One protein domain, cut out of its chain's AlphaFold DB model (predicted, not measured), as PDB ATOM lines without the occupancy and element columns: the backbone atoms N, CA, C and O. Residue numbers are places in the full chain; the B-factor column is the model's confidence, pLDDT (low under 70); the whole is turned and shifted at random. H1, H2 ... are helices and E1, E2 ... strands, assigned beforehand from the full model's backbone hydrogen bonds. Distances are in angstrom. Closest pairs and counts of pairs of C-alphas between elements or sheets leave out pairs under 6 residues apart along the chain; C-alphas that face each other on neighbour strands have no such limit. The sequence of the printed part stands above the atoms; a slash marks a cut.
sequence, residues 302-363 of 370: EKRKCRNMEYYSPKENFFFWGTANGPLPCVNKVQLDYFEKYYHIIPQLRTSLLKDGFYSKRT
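What this domain is: This is residues 302 to 363 of the 370 residues of an uncharacterized protein of Flavobacterium sp. ZT3R18 (UniProt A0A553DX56). A flat triangle has the strand hairpin E1–E2, the helix H1 and the strand hairpin E3–E4 as its three sides. The 62 printed residues hold E1, E2, H1, E3 and E4 in that order, a mixed class with two antiparallel two-stranded sheets. The whole is compact, with a radius of gyration of the C-alphas of 11.4 A and spans of 30 by 26 by 14 A.

Where its parts are: E1 is residues 302 to 306, from C-alpha 302 at (231.004, 162.673, 190.866). E2 is residues 309 to 314, 16.3 A long. H1 is residues 333 to 343, 14.9 A. E3 is residues 345 to 349; E4, residues 358 to 362, ends at C-alpha 362 (244.292, 176.136, 206.849).

How they stand to each other: In the hairpin E1 and E2, N 304 and O 311 are 2.8 A apart. The closest C-alphas of E2 and H1, Ser 313 and Lys 333, are 5.7 A apart. Those of H1 and E3, Glu 340 and Ile 346, are 5.7 A apart. Those of E2 and E3, Met 309 and Gln 348, are 5.9 A apart. In the hairpin E3 and E4, N 348 and O 359 are 2.9 A apart. In H1 every O i to N i+4 pair is within hydrogen-bond range.

The domain as a whole: The printed part has no cut. The link from E2 to H1, 18 residues, is long. The C-alphas farthest apart, Phe 318 and Thr 351, are 31.3 A apart. No printed residue is under 70 in pLDDT.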
ATOM      1  N   GLU A 302     230.905 161.358 191.487       95.69
ATOM      2  CA  GLU A 302     231.004 162.673 190.866       95.69
ATOM      3  C   GLU A 302     232.409 163.236 191.066       95.69
ATOM      4  O   GLU A 302     232.984 163.165 192.157       95.69
ATOM      5  N   LYS A 303     232.968 163.794 189.989       96.81
ATOM      6  CA  LYS A 303     234.248 164.491 190.037       96.81
ATOM      7  C   LYS A 303     234.019 165.876 190.634       96.81
ATOM      8  O   LYS A 303     233.192 166.645 190.145       96.81
ATOM      9  N   ARG A 304     234.754 166.192 191.691       96.06
ATOM     10  CA  ARG A 304     234.701 167.466 192.406       96.06
ATOM     11  C   ARG A 304     236.091 168.078 192.491       96.06
ATOM     12  O   ARG A 304     237.105 167.414 192.280       96.06
ATOM     13  N   LYS A 305     236.132 169.369 192.808       94.88
ATOM     14  CA  LYS A 305     237.367 170.133 192.962       94.88
ATOM     15  C   LYS A 305     237.385 170.825 194.318       94.88
ATOM     16  O   LYS A 305     236.425 171.495 194.687       94.88
ATOM     17  N   CYS A 306     238.481 170.662 195.047       93.38
ATOM     18  CA  CYS A 306     238.799 171.374 196.277       93.38
ATOM     19  C   CYS A 306     240.106 172.142 196.039       93.38
ATOM     20  O   CYS A 306     241.207 171.614 196.213       93.38
ATOM     21  N   ARG A 307     239.980 173.395 195.581       92.31
ATOM     22  CA  ARG A 307     241.112 174.248 195.171       92.31
ATOM     23  C   ARG A 307     242.012 173.555 194.132       92.31
ATOM     24  O   ARG A 307     241.566 173.379 193.002       92.31
ATOM     25  N   ASN A 308     243.251 173.185 194.481       94.00
ATOM     26  CA  ASN A 308     244.196 172.534 193.563       94.00
ATOM     27  C   ASN A 308     244.036 171.004 193.473       94.00
ATOM     28  O   ASN A 308     244.743 170.382 192.690       94.00
ATOM     29  N   MET A 309     243.123 170.405 194.243       94.75
ATOM     30  CA  MET A 309     242.869 168.965 194.255       94.75
ATOM     31  C   MET A 309     241.571 168.638 193.512       94.75
ATOM     32  O   MET A 309     240.500 169.128 193.873       94.75
ATOM     33  N   GLU A 310     241.644 167.763 192.515       96.00
ATOM     34  CA  GLU A 310     240.473 167.088 191.945       96.00
ATOM     35  C   GLU A 310     240.288 165.738 192.637       96.00
ATOM     36  O   GLU A 310     241.269 165.035 192.873       96.00
ATOM     37  N   TYR A 311     239.052 165.384 192.986       95.81
ATOM     38  CA  TYR A 311     238.737 164.150 193.703       95.81
ATOM     39  C   TYR A 311     237.372 163.597 193.299       95.81
ATOM     40  O   TYR A 311     236.538 164.309 192.734       95.81
ATOM     41  N   TYR A 312     237.136 162.329 193.611       96.44
ATOM     42  CA  TYR A 312     235.861 161.659 193.383       96.44
ATOM     43  C   TYR A 312     235.113 161.493 194.707       96.44
ATOM     44  O   TYR A 312     235.682 161.036 195.697       96.44
ATOM     45  N   SER A 313     233.831 161.864 194.720       96.00
ATOM     46  CA  SER A 313     232.921 161.638 195.849       96.00
ATOM     47  C   SER A 313     231.777 160.729 195.411       96.00
ATOM     48  O   SER A 313     231.305 160.881 194.281       96.00
ATOM     49  N   PRO A 314     231.292 159.808 196.262       94.56
ATOM     50  CA  PRO A 314     230.035 159.121 195.990       94.56
ATOM     51  C   PRO A 314     228.905 160.154 195.873       94.56
ATOM     52  O   PRO A 314     228.855 161.103 196.662       94.56
ATOM     53  N   LYS A 315     228.015 159.985 194.885       91.25
ATOM     54  CA  LYS A 315     226.859 160.884 194.687       91.25
ATOM     55  C   LYS A 315     225.854 160.786 195.834       91.25
ATOM     56  O   LYS A 315     225.213 161.770 196.182       91.25
ATOM     57  N   GLU A 316     225.722 159.598 196.415       87.06
ATOM     58  CA  GLU A 316     224.871 159.347 197.572       87.06
ATOM     59  C   GLU A 316     225.720 159.248 198.837       87.06
ATOM     60  O   GLU A 316     226.652 158.446 198.923       87.06
ATOM     61  N   ASN A 317     225.375 160.040 199.853       84.31
ATOM     62  CA  ASN A 317     226.022 159.943 201.153       84.31
ATOM     63  C   ASN A 317     225.374 158.830 201.989       84.31
ATOM     64  O   ASN A 317     224.347 159.041 202.633       84.31
ATOM     65  N   PHE A 318     225.990 157.652 201.996       84.31
ATOM     66  CA  PHE A 318     225.527 156.502 202.780       84.31
ATOM     67  C   PHE A 318     226.223 156.372 204.145       84.31
ATOM     68  O   PHE A 318     225.719 155.675 205.024       84.31
ATOM     69  N   PHE A 319     227.385 157.008 204.325       83.88
ATOM     70  CA  PHE A 319     228.179 156.971 205.553       83.88
ATOM     71  C   PHE A 319     229.223 158.094 205.538       83.88
ATOM     72  O   PHE A 319     229.857 158.314 204.508       83.88
ATOM     73  N   PHE A 320     229.460 158.759 206.675       87.81
ATOM     74  CA  PHE A 320     230.375 159.911 206.764       87.81
ATOM     75  C   PHE A 320     231.783 159.609 206.222       87.81
ATOM     76  O   PHE A 320     232.318 160.390 205.442       87.81
ATOM     77  N   TRP A 321     232.344 158.442 206.559       87.12
ATOM     78  CA  TRP A 321     233.652 157.980 206.064       87.12
ATOM     79  C   TRP A 321     233.554 157.072 204.824       87.12
ATOM     80  O   TRP A 321     234.522 156.422 204.440       87.12
ATOM     81  N   GLY A 322     232.367 156.954 204.227       86.38
ATOM     82  CA  GLY A 322     232.093 156.022 203.141       86.38
ATOM     83  C   GLY A 322     232.604 156.523 201.795       86.38
ATOM     84  O   GLY A 322     232.157 157.559 201.313       86.38
ATOM     85  N   THR A 323     233.494 155.759 201.165       86.94
ATOM     86  CA  THR A 323     234.037 156.045 199.822       86.94
ATOM     87  C   THR A 323     233.751 154.947 198.796       86.94
ATOM     88  O   THR A 323     233.845 155.209 197.605       86.94
ATOM     89  N   ALA A 324     233.347 153.745 199.230       85.88
ATOM     90  CA  ALA A 324     233.127 152.577 198.368       85.88
ATOM     91  C   ALA A 324     234.339 152.297 197.446       85.88
ATOM     92  O   ALA A 324     235.473 152.396 197.903       85.88
ATOM     93  N   ASN A 325     234.123 151.892 196.189       87.69
ATOM     94  CA  ASN A 325     235.190 151.550 195.236       87.69
ATOM     95  C   ASN A 325     235.412 152.661 194.188       87.69
ATOM     96  O   ASN A 325     235.344 152.412 192.985       87.69
ATOM     97  N   GLY A 326     235.578 153.906 194.641       89.12
ATOM     98  CA  GLY A 326     235.724 155.068 193.756       89.12
ATOM     99  C   GLY A 326     237.149 155.288 193.229       89.12
ATOM    100  O   GLY A 326     238.111 154.868 193.877       89.12
ATOM    101  N   PRO A 327     237.323 155.985 192.086       92.00
ATOM    102  CA  PRO A 327     238.646 156.316 191.554       92.00
ATOM    103  C   PRO A 327     239.449 157.229 192.491       92.00
ATOM    104  O   PRO A 327     238.901 158.145 193.101       92.00
ATOM    105  N   LEU A 328     240.762 157.011 192.582       92.25
ATOM    106  CA  LEU A 328     241.638 157.813 193.438       92.25
ATOM    107  C   LEU A 328     241.973 159.187 192.814       92.25
ATOM    108  O   LEU A 328     242.180 159.265 191.604       92.25
ATOM    109  N   PRO A 329     242.108 160.256 193.626       94.31
ATOM    110  CA  PRO A 329     241.797 160.300 195.055       94.31
ATOM    111  C   PRO A 329     240.277 160.301 195.290       94.31
ATOM    112  O   PRO A 329     239.539 161.075 194.679       94.31
ATOM    113  N   CYS A 330     239.816 159.441 196.200       92.88
ATOM    114  CA  CYS A 330     238.402 159.270 196.525       92.88
ATOM    115  C   CYS A 330     238.149 159.665 197.981       92.88
ATOM    116  O   CYS A 330     238.769 159.111 198.888       92.88
ATOM    117  N   VAL A 331     237.225 160.594 198.216       94.31
ATOM    118  CA  VAL A 331     236.833 161.027 199.565       94.31
ATOM    119  C   VAL A 331     235.390 161.521 199.554       94.31
ATOM    120  O   VAL A 331     234.935 162.117 198.578       94.31
ATOM    121  N   ASN A 332     234.654 161.270 200.635       94.81
ATOM    122  CA  ASN A 332     233.288 161.761 200.764       94.81
ATOM    123  C   ASN A 332     233.296 163.289 200.889       94.81
ATOM    124  O   ASN A 332     233.934 163.848 201.784       94.81
ATOM    125  N   LYS A 333     232.555 163.980 200.019       95.00
ATOM    126  CA  LYS A 333     232.431 165.440 200.060       95.00
ATOM    127  C   LYS A 333     231.971 165.946 201.433       95.00
ATOM    128  O   LYS A 333     232.489 166.944 201.917       95.00
ATOM    129  N   VAL A 334     231.061 165.228 202.096       94.25
ATOM    130  CA  VAL A 334     230.559 165.599 203.429       94.25
ATOM    131  C   VAL A 334     231.679 165.616 204.470       94.25
ATOM    132  O   VAL A 334     231.681 166.474 205.350       94.25
ATOM    133  N   GLN A 335     232.659 164.717 204.348       93.94
ATOM    134  CA  GLN A 335     233.832 164.694 205.217       93.94
ATOM    135  C   GLN A 335     234.681 165.959 205.023       93.94
ATOM    136  O   GLN A 335     235.048 166.604 206.004       93.94
ATOM    137  N   LEU A 336     234.972 166.333 203.772       94.06
ATOM    138  CA  LEU A 336     235.741 167.546 203.473       94.06
ATOM    139  C   LEU A 336     235.006 168.813 203.920       94.06
ATOM    140  O   LEU A 336     235.600 169.634 204.613       94.06
ATOM    141  N   ASP A 337     233.717 168.929 203.590       94.75
ATOM    142  CA  ASP A 337     232.875 170.068 203.973       94.75
ATOM    143  C   ASP A 337     232.828 170.219 205.511       94.75
ATOM    144  O   ASP A 337     232.883 171.332 206.038       94.75
ATOM    145  N   TYR A 338     232.773 169.105 206.256       94.44
ATOM    146  CA  TYR A 338     232.800 169.108 207.721       94.44
ATOM    147  C   TYR A 338     234.141 169.611 208.277       94.44
ATOM    148  O   TYR A 338     234.157 170.503 209.129       94.44
ATOM    149  N   PHE A 339     235.273 169.090 207.790       94.38
ATOM    150  CA  PHE A 339     236.593 169.529 208.262       94.38
ATOM    151  C   PHE A 339     236.922 170.971 207.858       94.38
ATOM    152  O   PHE A 339     237.506 171.711 208.652       94.38
ATOM    153  N   GLU A 340     236.481 171.419 206.686       95.12
ATOM    154  CA  GLU A 340     236.605 172.817 206.280       95.12
ATOM    155  C   GLU A 340     235.784 173.742 207.188       95.12
ATOM    156  O   GLU A 340     236.293 174.768 207.655       95.12
ATOM    157  N   LYS A 341     234.532 173.368 207.478       94.94
ATOM    158  CA  LYS A 341     233.611 174.187 208.271       94.94
ATOM    159  C   LYS A 341     234.009 174.279 209.744       94.94
ATOM    160  O   LYS A 341     233.989 175.376 210.292       94.94
ATOM    161  N   TYR A 342     234.327 173.151 210.380       93.56
ATOM    162  CA  TYR A 342     234.519 173.086 211.838       93.56
ATOM    163  C   TYR A 342     235.984 173.125 212.275       93.56
ATOM    164  O   TYR A 342     236.272 173.556 213.388       93.56
ATOM    165  N   TYR A 343     236.912 172.697 211.415       94.12
ATOM    166  CA  TYR A 343     238.344 172.639 211.738       94.12
ATOM    167  C   TYR A 343     239.186 173.588 210.885       94.12
ATOM    168  O   TYR A 343     240.377 173.747 211.151       94.12
ATOM    169  N   HIS A 344     238.581 174.230 209.880       95.12
ATOM    170  CA  HIS A 344     239.245 175.149 208.958       95.12
ATOM    171  C   HIS A 344     240.476 174.536 208.290       95.12
ATOM    172  O   HIS A 344     241.480 175.217 208.083       95.12
ATOM    173  N   ILE A 345     240.411 173.240 207.983       94.81
ATOM    174  CA  ILE A 345     241.499 172.473 207.381       94.81
ATOM    175  C   ILE A 345     240.965 171.716 206.172       94.81
ATOM    176  O   ILE A 345     239.934 171.053 206.250       94.81
ATOM    177  N   ILE A 346     241.722 171.767 205.078       94.81
ATOM    178  CA  ILE A 346     241.476 170.976 203.872       94.81
ATOM    179  C   ILE A 346     242.775 170.324 203.377       94.81
ATOM    180  O   ILE A 346     243.850 170.917 203.526       94.81
ATOM    181  N   PRO A 347     242.708 169.131 202.763       94.31
ATOM    182  CA  PRO A 347     243.857 168.528 202.099       94.31
ATOM    183  C   PRO A 347     244.152 169.257 200.786       94.31
ATOM    184  O   PRO A 347     243.233 169.623 200.052       94.31
ATOM    185  N   GLN A 348     245.427 169.466 200.475       95.00
ATOM    186  CA  GLN A 348     245.886 170.057 199.215       95.00
ATOM    187  C   GLN A 348     247.040 169.240 198.643       95.00
ATOM    188  O   GLN A 348     247.852 168.710 199.402       95.00
ATOM    189  N   LEU A 349     247.121 169.149 197.314       94.75
ATOM    190  CA  LEU A 349     248.256 168.504 196.650       94.75
ATOM    191  C   LEU A 349     249.507 169.374 196.787       94.75
ATOM    192  O   LEU A 349     249.410 170.602 196.682       94.75
ATOM    193  N   ARG A 350     250.676 168.750 196.984       93.94
ATOM    194  CA  ARG A 350     251.969 169.467 196.986       93.94
ATOM    195  C   ARG A 350     252.285 170.089 195.633       93.94
ATOM    196  O   ARG A 350     252.766 171.214 195.564       93.94
ATOM    197  N   THR A 351     252.004 169.340 194.574       92.69
ATOM    198  CA  THR A 351     252.238 169.709 193.176       92.69
ATOM    199  C   THR A 351     250.985 169.382 192.353       92.69
ATOM    200  O   THR A 351     249.914 169.142 192.905       92.69
ATOM    201  N   SER A 352     251.082 169.370 191.024       89.56
ATOM    202  CA  SER A 352     250.019 168.848 190.156       89.56
ATOM    203  C   SER A 352     249.953 167.313 190.117       89.56
ATOM    204  O   SER A 352     249.006 166.766 189.554       89.56
ATOM    205  N   LEU A 353     250.934 166.604 190.691       92.00
ATOM    206  CA  LEU A 353     251.056 165.149 190.609       92.00
ATOM    207  C   LEU A 353     250.626 164.479 191.918       92.00
ATOM    208  O   LEU A 353     251.154 164.767 192.988       92.00
ATOM    209  N   LEU A 354     249.722 163.498 191.820       90.69
ATOM    210  CA  LEU A 354     249.202 162.759 192.979       90.69
ATOM    211  C   LEU A 354     250.303 162.048 193.785       90.69
ATOM    212  O   LEU A 354     250.220 161.978 195.009       90.69
ATOM    213  N   LYS A 355     251.340 161.540 193.105       92.06
ATOM    214  CA  LYS A 355     252.461 160.813 193.727       92.06
ATOM    215  C   LYS A 355     253.275 161.665 194.705       92.06
ATOM    216  O   LYS A 355     253.912 161.106 195.590       92.06
ATOM    217  N   ASP A 356     253.234 162.988 194.559       91.75
ATOM    218  CA  ASP A 356     253.957 163.905 195.441       91.75
ATOM    219  C   ASP A 356     253.191 164.109 196.764       91.75
ATOM    220  O   ASP A 356     253.721 164.650 197.729       91.75
ATOM    221  N   GLY A 357     251.953 163.616 196.850       91.31
ATOM    222  CA  GLY A 357     251.186 163.542 198.084       91.31
ATOM    223  C   GLY A 357     250.521 164.854 198.491       91.31
ATOM    224  O   GLY A 357     250.352 165.793 197.706       91.31
ATOM    225  N   PHE A 358     250.103 164.890 199.756       93.31
ATOM    226  CA  PHE A 358     249.231 165.925 200.300       93.31
ATOM    227  C   PHE A 358     249.873 166.664 201.477       93.31
ATOM    228  O   PHE A 358     250.809 166.179 202.122       93.31
ATOM    229  N   TYR A 359     249.332 167.844 201.769       94.25
ATOM    230  CA  TYR A 359     249.553 168.579 203.011       94.25
ATOM    231  C   TYR A 359     248.229 169.162 203.521       94.25
ATOM    232  O   TYR A 359     247.266 169.331 202.764       94.25
ATOM    233  N   SER A 360     248.177 169.475 204.814       94.06
ATOM    234  CA  SER A 360     246.994 170.075 205.443       94.06
ATOM    235  C   SER A 360     247.065 171.599 205.366       94.06
ATOM    236  O   SER A 360     247.941 172.212 205.976       94.06
ATOM    237  N   LYS A 361     246.132 172.236 204.652       93.88
ATOM    238  CA  LYS A 361     246.082 173.699 204.507       93.88
ATOM    239  C   LYS A 361     244.975 174.298 205.365       93.88
ATOM    240  O   LYS A 361     243.827 173.871 205.279       93.88
ATOM    241  N   ARG A 362     245.301 175.344 206.132       93.31
ATOM    242  CA  ARG A 362     244.292 176.136 206.849       93.31
ATOM    243  C   ARG A 362     243.495 177.020 205.886       93.31
ATOM    244  O   ARG A 362     244.062 177.596 204.954       93.31
ATOM    245  N   THR A 363     242.184 177.118 206.090       87.12
ATOM    246  CA  THR A 363     241.281 177.886 205.215       87.12
ATOM    247  C   THR A 363     241.054 179.322 205.680       87.12
ATOM    248  O   THR A 363     240.803 180.171 204.830       87.12
TER     249      THR A 363